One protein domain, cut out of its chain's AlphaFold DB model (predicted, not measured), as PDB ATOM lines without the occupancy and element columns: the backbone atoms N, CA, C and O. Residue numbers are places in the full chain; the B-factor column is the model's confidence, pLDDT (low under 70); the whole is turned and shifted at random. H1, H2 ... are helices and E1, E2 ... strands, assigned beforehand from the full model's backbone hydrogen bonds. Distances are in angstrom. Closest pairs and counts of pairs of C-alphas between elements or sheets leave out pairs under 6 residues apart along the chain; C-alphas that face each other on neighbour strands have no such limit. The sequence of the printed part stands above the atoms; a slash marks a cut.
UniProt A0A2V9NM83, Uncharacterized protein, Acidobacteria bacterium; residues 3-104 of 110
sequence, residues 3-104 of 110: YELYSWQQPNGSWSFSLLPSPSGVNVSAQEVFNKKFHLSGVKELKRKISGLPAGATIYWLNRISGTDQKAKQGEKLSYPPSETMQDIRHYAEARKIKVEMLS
ATOM      1  N   TYR A   3     200.341 207.297 279.461       92.00
ATOM      2  CA  TYR A   3     199.304 208.214 279.000       92.00
ATOM      3  C   TYR A   3     198.049 207.424 278.665       92.00
ATOM      4  O   TYR A   3     198.146 206.293 278.202       92.00
ATOM      5  N   GLU A   4     196.885 208.024 278.853       91.69
ATOM      6  CA  GLU A   4     195.603 207.420 278.508       91.69
ATOM      7  C   GLU A   4     194.992 208.166 277.329       91.69
ATOM      8  O   GLU A   4     194.853 209.392 277.352       91.69
ATOM      9  N   LEU A   5     194.675 207.419 276.277       93.31
ATOM     10  CA  LEU A   5     194.028 207.903 275.073       93.31
ATOM     11  C   LEU A   5     192.581 207.427 275.057       93.31
ATOM     12  O   LEU A   5     192.300 206.237 275.160       93.31
ATOM     13  N   TYR A   6     191.678 208.370 274.849       92.62
ATOM     14  CA  TYR A   6     190.259 208.132 274.648       92.62
ATOM     15  C   TYR A   6     189.851 208.662 273.283       92.62
ATOM     16  O   TYR A   6     190.414 209.646 272.799       92.62
ATOM     17  N   SER A   7     188.855 208.030 272.674       93.88
ATOM     18  CA  SER A   7     188.294 208.454 271.394       93.88
ATOM     19  C   SER A   7     186.782 208.293 271.374       93.88
ATOM     20  O   SER A   7     186.232 207.397 272.012       93.88
ATOM     21  N   TRP A   8     186.113 209.178 270.646       92.94
ATOM     22  CA  TRP A   8     184.677 209.115 270.394       92.94
ATOM     23  C   TRP A   8     184.353 209.777 269.057       92.94
ATOM     24  O   TRP A   8     185.066 210.675 268.594       92.94
ATOM     25  N   GLN A   9     183.264 209.328 268.440       92.12
ATOM     26  CA  GLN A   9     182.755 209.927 267.214       92.12
ATOM     27  C   GLN A   9     181.775 211.050 267.560       92.12
ATOM     28  O   GLN A   9     180.858 210.867 268.356       92.12
ATOM     29  N   GLN A  10     181.974 212.223 266.968       89.25
ATOM     30  CA  GLN A  10     181.048 213.344 267.063       89.25
ATOM     31  C   GLN A  10     179.798 213.103 266.195       89.25
ATOM     32  O   GLN A  10     179.864 212.347 265.224       89.25
ATOM     33  N   PRO A  11     178.679 213.812 266.450       86.94
ATOM     34  CA  PRO A  11     177.464 213.696 265.635       86.94
ATOM     35  C   PRO A  11     177.661 213.978 264.137       86.94
ATOM     36  O   PRO A  11     176.915 213.468 263.310       86.94
ATOM     37  N   ASN A  12     178.677 214.766 263.774       88.19
ATOM     38  CA  ASN A  12     179.039 215.061 262.382       88.19
ATOM     39  C   ASN A  12     179.912 213.969 261.722       88.19
ATOM     40  O   ASN A  12     180.440 214.184 260.635       88.19
ATOM     41  N   GLY A  13     180.129 212.835 262.395       88.62
ATOM     42  CA  GLY A  13     180.955 211.725 261.920       88.62
ATOM     43  C   GLY A  13     182.462 211.897 262.141       88.62
ATOM     44  O   GLY A  13     183.210 210.937 261.941       88.62
ATOM     45  N   SER A  14     182.919 213.073 262.579       92.06
ATOM     46  CA  SER A  14     184.336 213.331 262.856       92.06
ATOM     47  C   SER A  14     184.798 212.678 264.162       92.06
ATOM     48  O   SER A  14     184.003 212.429 265.068       92.06
ATOM     49  N   TRP A  15     186.097 212.403 264.275       94.44
ATOM     50  CA  TRP A  15     186.676 211.794 265.472       94.44
ATOM     51  C   TRP A  15     187.262 212.838 266.412       94.44
ATOM     52  O   TRP A  15     188.023 213.714 266.001       94.44
ATOM     53  N   SER A  16     186.937 212.705 267.692       95.12
ATOM     54  CA  SER A  16     187.559 213.445 268.784       95.12
ATOM     55  C   SER A  16     188.368 212.515 269.666       95.12
ATOM     56  O   SER A  16     188.061 211.327 269.787       95.12
ATOM     57  N   PHE A  17     189.404 213.079 270.274       95.50
ATOM     58  CA  PHE A  17     190.312 212.360 271.149       95.50
ATOM     59  C   PHE A  17     190.570 213.147 272.430       95.50
ATOM     60  O   PHE A  17     190.408 214.368 272.470       95.50
ATOM     61  N   SER A  18     191.018 212.441 273.459       93.94
ATOM     62  CA  SER A  18     191.571 213.028 274.674       93.94
ATOM     63  C   SER A  18     192.811 212.249 275.073       93.94
ATOM     64  O   SER A  18     192.763 211.021 275.110       93.94
ATOM     65  N   LEU A  19     193.926 212.943 275.310       93.31
ATOM     66  CA  LEU A  19     195.181 212.330 275.744       93.31
ATOM     67  C   LEU A  19     195.587 212.906 277.098       93.31
ATOM     68  O   LEU A  19     196.033 214.057 277.182       93.31
ATOM     69  N   LEU A  20     195.447 212.094 278.139       90.12
ATOM     70  CA  LEU A  20     195.711 212.477 279.519       90.12
ATOM     71  C   LEU A  20     197.040 211.871 279.995       90.12
ATOM     72  O   LEU A  20     197.360 210.736 279.638       90.12
ATOM     73  N   PRO A  21     197.847 212.596 280.791       88.00
ATOM     74  CA  PRO A  21     198.920 211.960 281.546       88.00
ATOM     75  C   PRO A  21     198.286 210.984 282.541       88.00
ATOM     76  O   PRO A  21     197.398 211.389 283.282       88.00
ATOM     77  N   SER A  22     198.715 209.719 282.554       71.38
ATOM     78  CA  SER A  22     198.211 208.727 283.512       71.38
ATOM     79  C   SER A  22     199.091 208.752 284.761       71.38
ATOM     80  O   SER A  22     200.263 208.366 284.678       71.38
ATOM     81  N   PRO A  23     198.591 209.221 285.920       56.88
ATOM     82  CA  PRO A  23     199.404 209.299 287.121       56.88
ATOM     83  C   PRO A  23     199.482 207.981 287.902       56.88
ATOM     84  O   PRO A  23     200.236 207.977 288.866       56.88
ATOM     85  N   SER A  24     198.766 206.908 287.501       51.50
ATOM     86  CA  SER A  24     198.760 205.511 288.035       51.50
ATOM     87  C   SER A  24     197.339 204.927 288.219       51.50
ATOM     88  O   SER A  24     197.026 204.380 289.272       51.50
ATOM     89  N   GLY A  25     196.456 205.019 287.215       51.97
ATOM     90  CA  GLY A  25     195.210 204.226 287.200       51.97
ATOM     91  C   GLY A  25     194.110 204.644 288.188       51.97
ATOM     92  O   GLY A  25     193.250 203.833 288.531       51.97
ATOM     93  N   VAL A  26     194.107 205.894 288.652       54.88
ATOM     94  CA  VAL A  26     193.047 206.410 289.528       54.88
ATOM     95  C   VAL A  26     191.900 206.923 288.660       54.88
ATOM     96  O   VAL A  26     192.087 207.891 287.936       54.88
ATOM     97  N   ASN A  27     190.755 206.232 288.719       65.56
ATOM     98  CA  ASN A  27     189.428 206.598 288.201       65.56
ATOM     99  C   ASN A  27     189.347 207.940 287.446       65.56
ATOM    100  O   ASN A  27     188.852 208.923 287.996       65.56
ATOM    101  N   VAL A  28     189.782 207.972 286.180       75.00
ATOM    102  CA  VAL A  28     189.513 209.123 285.308       75.00
ATOM    103  C   VAL A  28     188.000 209.264 285.191       75.00
ATOM    104  O   VAL A  28     187.299 208.268 285.036       75.00
ATOM    105  N   SER A  29     187.474 210.474 285.319       79.12
ATOM    106  CA  SER A  29     186.041 210.751 285.197       79.12
ATOM    107  C   SER A  29     185.652 211.134 283.765       79.12
ATOM    108  O   SER A  29     186.474 211.602 282.975       79.12
ATOM    109  N   ALA A  30     184.364 211.014 283.421       80.00
ATOM    110  CA  ALA A  30     183.846 211.536 282.151       80.00
ATOM    111  C   ALA A  30     184.142 213.039 281.986       80.00
ATOM    112  O   ALA A  30     184.493 213.490 280.898       80.00
ATOM    113  N   GLN A  31     184.076 213.809 283.076       81.12
ATOM    114  CA  GLN A  31     184.376 215.241 283.054       81.12
ATOM    115  C   GLN A  31     185.828 215.536 282.663       81.12
ATOM    116  O   GLN A  31     186.082 216.540 282.000       81.12
ATOM    117  N   GLU A  32     186.772 214.675 283.041       82.94
ATOM    118  CA  GLU A  32     188.179 214.807 282.660       82.94
ATOM    119  C   GLU A  32     188.417 214.404 281.207       82.94
ATOM    120  O   GLU A  32     189.077 215.146 280.475       82.94
ATOM    121  N   VAL A  33     187.837 213.283 280.762       84.75
ATOM    122  CA  VAL A  33     187.967 212.817 279.371       84.75
ATOM    123  C   VAL A  33     187.405 213.845 278.391       84.75
ATOM    124  O   VAL A  33     188.081 214.195 277.421       84.75
ATOM    125  N   PHE A  34     186.212 214.377 278.668       85.12
ATOM    126  CA  PHE A  34     185.528 215.355 277.813       85.12
ATOM    127  C   PHE A  34     185.895 216.812 278.141       85.12
ATOM    128  O   PHE A  34     185.266 217.754 277.648       85.12
ATOM    129  N   ASN A  35     186.931 217.038 278.956       83.81
ATOM    130  CA  ASN A  35     187.405 218.381 279.260       83.81
ATOM    131  C   ASN A  35     187.998 219.046 278.006       83.81
ATOM    132  O   ASN A  35     188.917 218.515 277.378       83.81
ATOM    133  N   LYS A  36     187.561 220.275 277.699       80.50
ATOM    134  CA  LYS A  36     188.080 221.074 276.572       80.50
ATOM    135  C   LYS A  36     189.604 221.245 276.582       80.50
ATOM    136  O   LYS A  36     190.194 221.418 275.525       80.50
ATOM    137  N   LYS A  37     190.251 221.194 277.752       84.50
ATOM    138  CA  LYS A  37     191.714 221.302 277.891       84.50
ATOM    139  C   LYS A  37     192.466 220.130 277.254       84.50
ATOM    140  O   LYS A  37     193.592 220.312 276.793       84.50
ATOM    141  N   PHE A  38     191.873 218.941 277.275       85.12
ATOM    142  CA  PHE A  38     192.485 217.716 276.758       85.12
ATOM    143  C   PHE A  38     191.855 217.252 275.446       85.12
ATOM    144  O   PHE A  38     192.369 216.321 274.833       85.12
ATOM    145  N   HIS A  39     190.794 217.926 274.995       90.94
ATOM    146  CA  HIS A  39     190.130 217.658 273.727       90.94
ATOM    147  C   HIS A  39     191.053 217.925 272.534       90.94
ATOM    148  O   HIS A  39     191.709 218.960 272.433       90.94
ATOM    149  N   LEU A  40     191.082 216.959 271.621       94.75
ATOM    150  CA  LEU A  40     191.851 216.969 270.387       94.75
ATOM    151  C   LEU A  40     190.888 216.676 269.233       94.75
ATOM    152  O   LEU A  40     190.240 215.624 269.193       94.75
ATOM    153  N   SER A  41     190.795 217.608 268.291       93.69
ATOM    154  CA  SER A  41     189.893 217.526 267.144       93.69
ATOM    155  C   SER A  41     190.582 216.805 265.986       93.69
ATOM    156  O   SER A  41     191.268 217.404 265.157       93.69
ATOM    157  N   GLY A  42     190.401 215.487 265.925       95.62
ATOM    158  CA  GLY A  42     190.901 214.649 264.840       95.62
ATOM    159  C   GLY A  42     192.351 214.173 264.986       95.62
ATOM    160  O   GLY A  42     193.113 214.558 265.876       95.62
ATOM    161  N   VAL A  43     192.744 213.310 264.046       96.31
ATOM    162  CA  VAL A  43     194.027 212.585 264.051       96.31
ATOM    163  C   VAL A  43     195.231 213.525 263.970       96.31
ATOM    164  O   VAL A  43     196.260 213.274 264.593       96.31
ATOM    165  N   LYS A  44     195.118 214.637 263.233       96.88
ATOM    166  CA  LYS A  44     196.209 215.612 263.077       96.88
ATOM    167  C   LYS A  44     196.616 216.225 264.418       96.88
ATOM    168  O   LYS A  44     197.807 216.327 264.714       96.88
ATOM    169  N   GLU A  45     195.643 216.615 265.236       97.12
ATOM    170  CA  GLU A  45     195.911 217.192 266.555       97.12
ATOM    171  C   GLU A  45     196.442 216.151 267.532       97.12
ATOM    172  O   GLU A  45     197.384 216.435 268.276       97.12
ATOM    173  N   LEU A  46     195.910 214.928 267.465       97.81
ATOM    174  CA  LEU A  46     196.432 213.800 268.225       97.81
ATOM    175  C   LEU A  46     197.905 213.534 267.902       97.81
ATOM    176  O   LEU A  46     198.732 213.501 268.808       97.81
ATOM    177  N   LYS A  47     198.268 213.429 266.620       97.94
ATOM    178  CA  LYS A  47     199.657 213.233 266.180       97.94
ATOM    179  C   LYS A  47     200.587 214.349 266.662       97.94
ATOM    180  O   LYS A  47     201.698 214.069 267.116       97.94
ATOM    181  N   ARG A  48     200.131 215.607 266.631       97.38
ATOM    182  CA  ARG A  48     200.872 216.753 267.189       97.38
ATOM    183  C   ARG A  48     201.093 216.606 268.698       97.38
ATOM    184  O   ARG A  48     202.173 216.920 269.194       97.38
ATOM    185  N   LYS A  49     200.097 216.111 269.436       96.06
ATOM    186  CA  LYS A  49     200.233 215.856 270.875       96.06
ATOM    187  C   LYS A  49     201.184 214.685 271.156       96.06
ATOM    188  O   LYS A  49     202.060 214.824 272.004       96.06
ATOM    189  N   ILE A  50     201.074 213.593 270.396       96.69
ATOM    190  CA  ILE A  50     201.956 212.415 270.483       96.69
ATOM    191  C   ILE A  50     203.419 212.797 270.221       96.69
ATOM    192  O   ILE A  50     204.304 212.318 270.920       96.69
ATOM    193  N   SER A  51     203.699 213.692 269.264       96.62
ATOM    194  CA  SER A  51     205.082 214.122 268.994       96.62
ATOM    195  C   SER A  51     205.749 214.883 270.136       96.62
ATOM    196  O   SER A  51     206.967 214.995 270.134       96.62
ATOM    197  N   GLY A  52     204.972 215.411 271.085       95.31
ATOM    198  CA  GLY A  52     205.504 216.072 272.275       95.31
ATOM    199  C   GLY A  52     205.742 215.132 273.459       95.31
ATOM    200  O   GLY A  52     206.168 215.601 274.510       95.31
ATOM    201  N   LEU A  53     205.430 213.838 273.333       95.06
ATOM    202  CA  LEU A  53     205.637 212.876 274.413       95.06
ATOM    203  C   LEU A  53     207.102 212.424 274.482       95.06
ATOM    204  O   LEU A  53     207.774 212.353 273.449       95.06
ATOM    205  N   PRO A  54     207.602 212.070 275.679       94.62
ATOM    206  CA  PRO A  54     208.941 211.520 275.815       94.62
ATOM    207  C   PRO A  54     209.049 210.154 275.125       94.62
ATOM    208  O   PRO A  54     208.138 209.326 275.195       94.62
ATOM    209  N   ALA A  55     210.196 209.895 274.495       94.94
ATOM    210  CA  ALA A  55     210.516 208.576 273.958       94.94
ATOM    211  C   ALA A  55     210.493 207.516 275.078       94.94
ATOM    212  O   ALA A  55     210.903 207.783 276.208       94.94
ATOM    213  N   GLY A  56     210.006 206.313 274.767       94.50
ATOM    214  CA  GLY A  56     209.785 205.248 275.750       94.50
ATOM    215  C   GLY A  56     208.491 205.397 276.560       94.50
ATOM    216  O   GLY A  56     208.262 204.625 277.489       94.50
ATOM    217  N   ALA A  57     207.639 206.378 276.242       94.69
ATOM    218  CA  ALA A  57     206.294 206.455 276.800       94.69
ATOM    219  C   ALA A  57     205.385 205.329 276.283       94.69
ATOM    220  O   ALA A  57     205.563 204.818 275.174       94.69
ATOM    221  N   THR A  58     204.358 205.015 277.072       94.06
ATOM    222  CA  THR A  58     203.265 204.118 276.682       94.06
ATOM    223  C   THR A  58     201.956 204.896 276.666       94.06
ATOM    224  O   THR A  58     201.648 205.606 277.622       94.06
ATOM    225  N   ILE A  59     201.191 204.760 275.588       94.31
ATOM    226  CA  ILE A  59     199.812 205.223 275.461       94.31
ATOM    227  C   ILE A  59     198.899 204.008 275.617       94.31
ATOM    228  O   ILE A  59     198.952 203.085 274.809       94.31
ATOM    229  N   TYR A  60     198.041 204.030 276.624       91.75
ATOM    230  CA  TYR A  60     196.962 203.077 276.826       91.75
ATOM    231  C   TYR A  60     195.702 203.642 276.176       91.75
ATOM    232  O   TYR A  60     195.218 204.691 276.584       91.75
ATOM    233  N   TRP A  61     195.190 202.995 275.136       92.88
ATOM    234  CA  TRP A  61     193.991 203.438 274.433       92.88
ATOM    235  C   TRP A  61     192.772 202.707 274.989       92.88
ATOM    236  O   TRP A  61     192.678 201.484 274.881       92.88
ATOM    237  N   LEU A  62     191.853 203.462 275.591       88.62
ATOM    238  CA  LEU A  62     190.670 202.950 276.271       88.62
ATOM    239  C   LEU A  62     189.384 203.392 275.566       88.62
ATOM    240  O   LEU A  62     189.264 204.511 275.065       88.62
ATOM    241  N   ASN A  63     188.382 202.516 275.598       85.94
ATOM    242  CA  ASN A  63     187.020 202.784 275.129       85.94
ATOM    243  C   ASN A  63     185.987 202.836 276.266       85.94
ATOM    244  O   ASN A  63     184.786 202.754 276.016       85.94
ATOM    245  N   ARG A  64     186.440 202.927 277.518       79.88
ATOM    246  CA  ARG A  64     185.584 202.962 278.708       79.88
ATOM    247  C   ARG A  64     186.229 203.758 279.829       79.88
ATOM    248  O   ARG A  64     187.445 203.924 279.855       79.88
ATOM    249  N   ILE A  65     185.395 204.195 280.763       78.38
ATOM    250  CA  ILE A  65     185.772 204.949 281.956       78.38
ATOM    251  C   ILE A  65     185.247 204.176 283.171       78.38
ATOM    252  O   ILE A  65     184.117 203.693 283.133       78.38
ATOM    253  N   SER A  66     186.048 204.039 284.229       64.44
ATOM    254  CA  SER A  66     185.724 203.209 285.406       64.44
ATOM    255  C   SER A  66     184.809 203.890 286.443       64.44
ATOM    256  O   SER A  66     184.610 203.356 287.529       64.44
ATOM    257  N   GLY A  67     184.250 205.064 286.139       56.69
ATOM    258  CA  GLY A  67     183.406 205.835 287.059       56.69
ATOM    259  C   GLY A  67     181.918 205.464 287.021       56.69
ATOM    260  O   GLY A  67     181.391 205.028 285.998       56.69
ATOM    261  N   THR A  68     181.217 205.710 288.132       46.44
ATOM    262  CA  THR A  68     179.747 205.614 288.266       46.44
ATOM    263  C   THR A  68     178.990 206.660 287.433       46.44
ATOM    264  O   THR A  68     177.795 206.513 287.184       46.44
ATOM    265  N   ASP A  69     179.688 207.683 286.936       50.59
ATOM    266  CA  ASP A  69     179.178 208.685 285.998       50.59
ATOM    267  C   ASP A  69     179.273 208.190 284.546       50.59
ATOM    268  O   ASP A  69     180.037 208.689 283.720       50.59
ATOM    269  N   GLN A  70     178.452 207.195 284.203       51.38
ATOM    270  CA  GLN A  70     178.223 206.810 282.802       51.38
ATOM    271  C   GLN A  70     177.280 207.772 282.062       51.38
ATOM    272  O   GLN A  70     176.926 207.529 280.907       51.38
ATOM    273  N   LYS A  71     176.876 208.891 282.678       50.06
ATOM    274  CA  LYS A  71     176.145 209.959 281.986       50.06
ATOM    275  C   LYS A  71     177.110 210.828 281.176       50.06
ATOM    276  O   LYS A  71     177.206 212.036 281.374       50.06
ATOM    277  N   ALA A  72     177.795 210.205 280.221       54.50
ATOM    278  CA  ALA A  72     178.254 210.916 279.038       54.50
ATOM    279  C   ALA A  72     177.030 211.614 278.420       54.50
ATOM    280  O   ALA A  72     175.940 211.026 278.369       54.50
ATOM    281  N   LYS A  73     177.158 212.877 277.999       55.72
ATOM    282  CA  LYS A  73     176.039 213.556 277.329       55.72
ATOM    283  C   LYS A  73     175.653 212.726 276.100       55.72
ATOM    284  O   LYS A  73     176.516 212.088 275.499       55.72
ATOM    285  N   GLN A  74     174.367 212.689 275.744       48.41
ATOM    286  CA  GLN A  74     173.885 211.956 274.565       48.41
ATOM    287  C   GLN A  74     174.745 212.330 273.338       48.41
ATOM    288  O   GLN A  74     174.648 213.446 272.839       48.41
ATOM    289  N   GLY A  75     175.637 211.428 272.910       53.59
ATOM    290  CA  GLY A  75     176.605 211.661 271.826       53.59
ATOM    291  C   GLY A  75     178.076 211.386 272.171       53.59
ATOM    292  O   GLY A  75     178.879 211.189 271.269       53.59
ATOM    293  N   GLU A  76     178.446 211.297 273.447       65.94
ATOM    294  CA  GLU A  76     179.838 211.108 273.894       65.94
ATOM    295  C   GLU A  76     180.139 209.636 274.234       65.94
ATOM    296  O   GLU A  76     180.690 209.298 275.282       65.94
ATOM    297  N   LYS A  77     179.741 208.715 273.347       82.12
ATOM    298  CA  LYS A  77     180.040 207.287 273.517       82.12
ATOM    299  C   LYS A  77     181.478 207.017 273.090       82.12
ATOM    300  O   LYS A  77     181.809 207.139 271.912       82.12
ATOM    301  N   LEU A  78     182.305 206.599 274.043       87.75
ATOM    302  CA  LEU A  78     183.662 206.160 273.747       87.75
ATOM    303  C   LEU A  78     183.654 204.955 272.804       87.75
ATOM    304  O   LEU A  78     182.900 203.994 272.977       87.75
ATOM    305  N   SER A  79     184.500 205.025 271.789       90.25
ATOM    306  CA  SER A  79     184.613 204.026 270.735       90.25
ATOM    307  C   SER A  79     185.964 204.152 270.047       90.25
ATOM    308  O   SER A  79     186.644 205.174 270.157       90.25
ATOM    309  N   TYR A  80     186.370 203.106 269.335       92.62
ATOM    310  CA  TYR A  80     187.583 203.155 268.532       92.62
ATOM    311  C   TYR A  80     187.280 203.643 267.109       92.62
ATOM    312  O   TYR A  80     186.239 203.269 266.561       92.62
ATOM    313  N   PRO A  81     188.180 204.437 266.496       93.56
ATOM    314  CA  PRO A  81     188.135 204.739 265.072       93.56
ATOM    315  C   PRO A  81     188.202 203.478 264.202       93.56
ATOM    316  O   PRO A  81     188.573 202.411 264.693       93.56
ATOM    317  N   PRO A  82     187.920 203.594 262.891       94.81
ATOM    318  CA  PRO A  82     188.191 202.520 261.941       94.81
ATOM    319  C   PRO A  82     189.637 202.013 262.045       94.81
ATOM    320  O   PRO A  82     190.557 202.778 262.353       94.81
ATOM    321  N   SER A  83     189.846 200.728 261.753       93.62
ATOM    322  CA  SER A  83     191.139 200.046 261.907       93.62
ATOM    323  C   SER A  83     192.293 200.757 261.197       93.62
ATOM    324  O   SER A  83     193.375 200.866 261.765       93.62
ATOM    325  N   GLU A  84     192.053 201.305 260.005       95.62
ATOM    326  CA  GLU A  84     193.035 202.091 259.249       95.62
ATOM    327  C   GLU A  84     193.512 203.319 260.037       95.62
ATOM    328  O   GLU A  84     194.710 203.565 260.166       95.62
ATOM    329  N   THR A  85     192.581 204.055 260.650       95.06
ATOM    330  CA  THR A  85     192.908 205.218 261.487       95.06
ATOM    331  C   THR A  85     193.683 204.802 262.735       95.06
ATOM    332  O   THR A  85     194.642 205.467 263.127       95.06
ATOM    333  N   MET A  86     193.300 203.687 263.360       95.69
ATOM    334  CA  MET A  86     194.035 203.157 264.507       95.69
ATOM    335  C   MET A  86     195.470 202.763 264.143       95.69
ATOM    336  O   MET A  86     196.400 203.087 264.883       95.69
ATOM    337  N   GLN A  87     195.661 202.079 263.012       96.19
ATOM    338  CA  GLN A  87     196.977 201.674 262.519       96.19
ATOM    339  C   GLN A  87     197.847 202.885 262.182       96.19
ATOM    340  O   GLN A  87     199.009 202.927 262.577       96.19
ATOM    341  N   ASP A  88     197.282 203.903 261.533       97.50
ATOM    342  CA  ASP A  88     197.973 205.158 261.233       97.50
ATOM    343  C   ASP A  88     198.486 205.863 262.505       97.50
ATOM    344  O   ASP A  88     199.646 206.286 262.581       97.50
ATOM    345  N   ILE A  89     197.653 205.946 263.548       97.56
ATOM    346  CA  ILE A  89     198.044 206.514 264.848       97.56
ATOM    347  C   ILE A  89     199.146 205.674 265.505       97.56
ATOM    348  O   ILE A  89     200.126 206.231 266.012       97.56
ATOM    349  N   ARG A  90     199.009 204.345 265.473       97.19
ATOM    350  CA  ARG A  90     199.973 203.413 266.064       97.19
ATOM    351  C   ARG A  90     201.342 203.510 265.395       97.19
ATOM    352  O   ARG A  90     202.323 203.750 266.092       97.19
ATOM    353  N   HIS A  91     201.408 203.422 264.069       97.75
ATOM    354  CA  HIS A  91     202.665 203.550 263.328       97.75
ATOM    355  C   HIS A  91     203.343 204.899 263.586       97.75
ATOM    356  O   HIS A  91     204.560 204.977 263.760       97.75
ATOM    357  N   TYR A  92     202.559 205.979 263.667       98.12
ATOM    358  CA  TYR A  92     203.094 207.303 263.971       98.12
ATOM    359  C   TYR A  92     203.734 207.386 265.367       98.12
ATOM    360  O   TYR A  92     204.769 208.044 265.529       98.12
ATOM    361  N   ALA A  93     203.128 206.750 266.373       97.56
ATOM    362  CA  ALA A  93     203.672 206.672 267.727       97.56
ATOM    363  C   ALA A  93     204.918 205.770 267.790       97.56
ATOM    364  O   ALA A  93     205.942 206.166 268.352       97.56
ATOM    365  N   GLU A  94     204.881 204.607 267.138       96.31
ATOM    366  CA  GLU A  94     205.989 203.644 267.104       96.31
ATOM    367  C   GLU A  94     207.243 204.234 266.446       96.31
ATOM    368  O   GLU A  94     208.342 204.101 266.989       96.31
ATOM    369  N   ALA A  95     207.088 205.006 265.362       97.75
ATOM    370  CA  ALA A  95     208.183 205.752 264.731       97.75
ATOM    371  C   ALA A  95     208.886 206.742 265.686       97.75
ATOM    372  O   ALA A  95     210.000 207.192 265.422       97.75
ATOM    373  N   ARG A  96     208.245 207.082 266.811       96.50
ATOM    374  CA  ARG A  96     208.759 207.967 267.868       96.50
ATOM    375  C   ARG A  96     209.154 207.214 269.135       96.50
ATOM    376  O   ARG A  96     209.399 207.842 270.163       96.50
ATOM    377  N   LYS A  97     209.248 205.882 269.068       97.12
ATOM    378  CA  LYS A  97     209.539 205.004 270.213       97.12
ATOM    379  C   LYS A  97     208.493 205.136 271.327       97.12
ATOM    380  O   LYS A  97     208.836 205.058 272.505       97.12
ATOM    381  N   ILE A  98     207.234 205.366 270.959       97.38
ATOM    382  CA  ILE A  98     206.096 205.406 271.879       97.38
ATOM    383  C   ILE A  98     205.262 204.151 271.632       97.38
ATOM    384  O   ILE A  98     204.864 203.879 270.499       97.38
ATOM    385  N   LYS A  99     205.002 203.381 272.688       95.62
ATOM    386  CA  LYS A  99     204.177 202.170 272.613       95.62
ATOM    387  C   LYS A  99     202.701 202.552 272.667       95.62
ATOM    388  O   LYS A  99     202.330 203.421 273.450       95.62
ATOM    389  N   VAL A 100     201.859 201.886 271.881       94.75
ATOM    390  CA  VAL A 100     200.398 202.008 271.975       94.75
ATOM    391  C   VAL A 100     199.815 200.652 272.354       94.75
ATOM    392  O   VAL A 100     200.024 199.667 271.646       94.75
ATOM    393  N   GLU A 101     199.095 200.601 273.469       92.56
ATOM    394  CA  GLU A 101     198.421 199.408 273.978       92.56
ATOM    395  C   GLU A 101     196.910 199.625 273.965       92.56
ATOM    396  O   GLU A 101     196.405 200.559 274.580       92.56
ATOM    397  N   MET A 102     196.182 198.762 273.260       87.94
ATOM    398  CA  MET A 102     194.722 198.793 273.258       87.94
ATOM    399  C   MET A 102     194.224 198.049 274.494       87.94
ATOM    400  O   MET A 102     194.466 196.850 274.622       87.94
ATOM    401  N   LEU A 103     193.512 198.736 275.383       80.25
ATOM    402  CA  LEU A 103     192.902 198.114 276.552       80.25
ATOM    403  C   LEU A 103     191.406 197.959 276.300       80.25
ATOM    404  O   LEU A 103     190.592 198.833 276.604       80.25
ATOM    405  N   SER A 104     191.029 196.821 275.721       62.56
ATOM    406  CA  SER A 104     189.639 196.392 275.726       62.56
ATOM    407  C   SER A 104     189.292 195.867 277.113       62.56
ATOM    408  O   SER A 104     189.973 195.027 277.683       62.56
TER     409      SER A 104
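What this domain is: This is residues 3 to 104 of the 110 residues of an uncharacterized protein of Acidobacteria bacterium (UniProt A0A2V9NM83). A strongly twisted sheet of five strands has two helices, H2 and H3, side by side over one face, and a long loop, residues 63 to 82, swings out past the end of E4 before it returns to H3. A third, very short helix, H1, only grazes the sheet. The printed part has 102 residues with three named helices and five named strands, in the order E1 E2 H1 E3 H2 E4 H3 E5. The mixed sheet runs E3 E2 E1 E4 E5, and the class is mixed, helices and strands. The whole is compact, with a radius of gyration of the C-alphas of 12.9 A and spans of 36 by 32 by 25 A.

Where its parts are: E1, residues 3 to 9, begins with C-alpha 3 at (199.304, 208.214, 279.000) and is 20.4 A long. E2, residues 15 to 22, is 21.6 A long. H1 is residues 30 to 33 and E3 is residues 39 to 41. H2, residues 43 to 50, is 10.2 A long, and E4, residues 58 to 62, is 12.7 A long. H3, residues 83 to 94, is 16.1 A long and begins with C-alpha 83 at (191.139, 200.046, 261.907). E5, residues 99 to 103, is 12.6 A long and ends with C-alpha 103 at (192.902, 198.114, 276.552).

How they stand to each other: E1 and E2 form an antiparallel hairpin, with N 6 and O 18 2.9 A apart, within hydrogen-bond range. E3, an edge strand, is antiparallel to E2, with N 40 and O 17 at 2.8 A. E4 is parallel to E1, with N 5 and O 60 at 2.8 A. E5, the other edge strand, is parallel to E4, with N 101 and O 59 at 2.8 A. H2 lies over E2 at a height over the sheet of 8.5 A and runs along the strands. H3, on the same face, lies over E4 at a height of 8.4 A and also runs along the strands. H2 and H3 touch at a shallow tilt of 25 degrees, the same way; their closest C-alphas are those of Ile 50 and Ala 93, 6.6 A apart. E4, H3 and E5 make a strand-helix-strand unit, two parallel neighbour strands with a helix between them in the chain, and its crossover is right-handed. E3, H2 and E4 make a split unit, with E2 and E1 between its strands in the sheet, also right-handed. H1 is apart from H2 and H3. In H2 and H3 every O i to N i+4 pair is within hydrogen-bond range; H1 is too short for such a pair.

The domain as a whole: The C-alphas farthest apart, those of Thr 68 and Ala 95, are 36.9 A apart. The printed part has no cut. The link from E4 to H3, 20 residues, is long. The mean pLDDT of the printed part is 85.5, and residues 23 to 27, 66 to 76 and 104 are under 70.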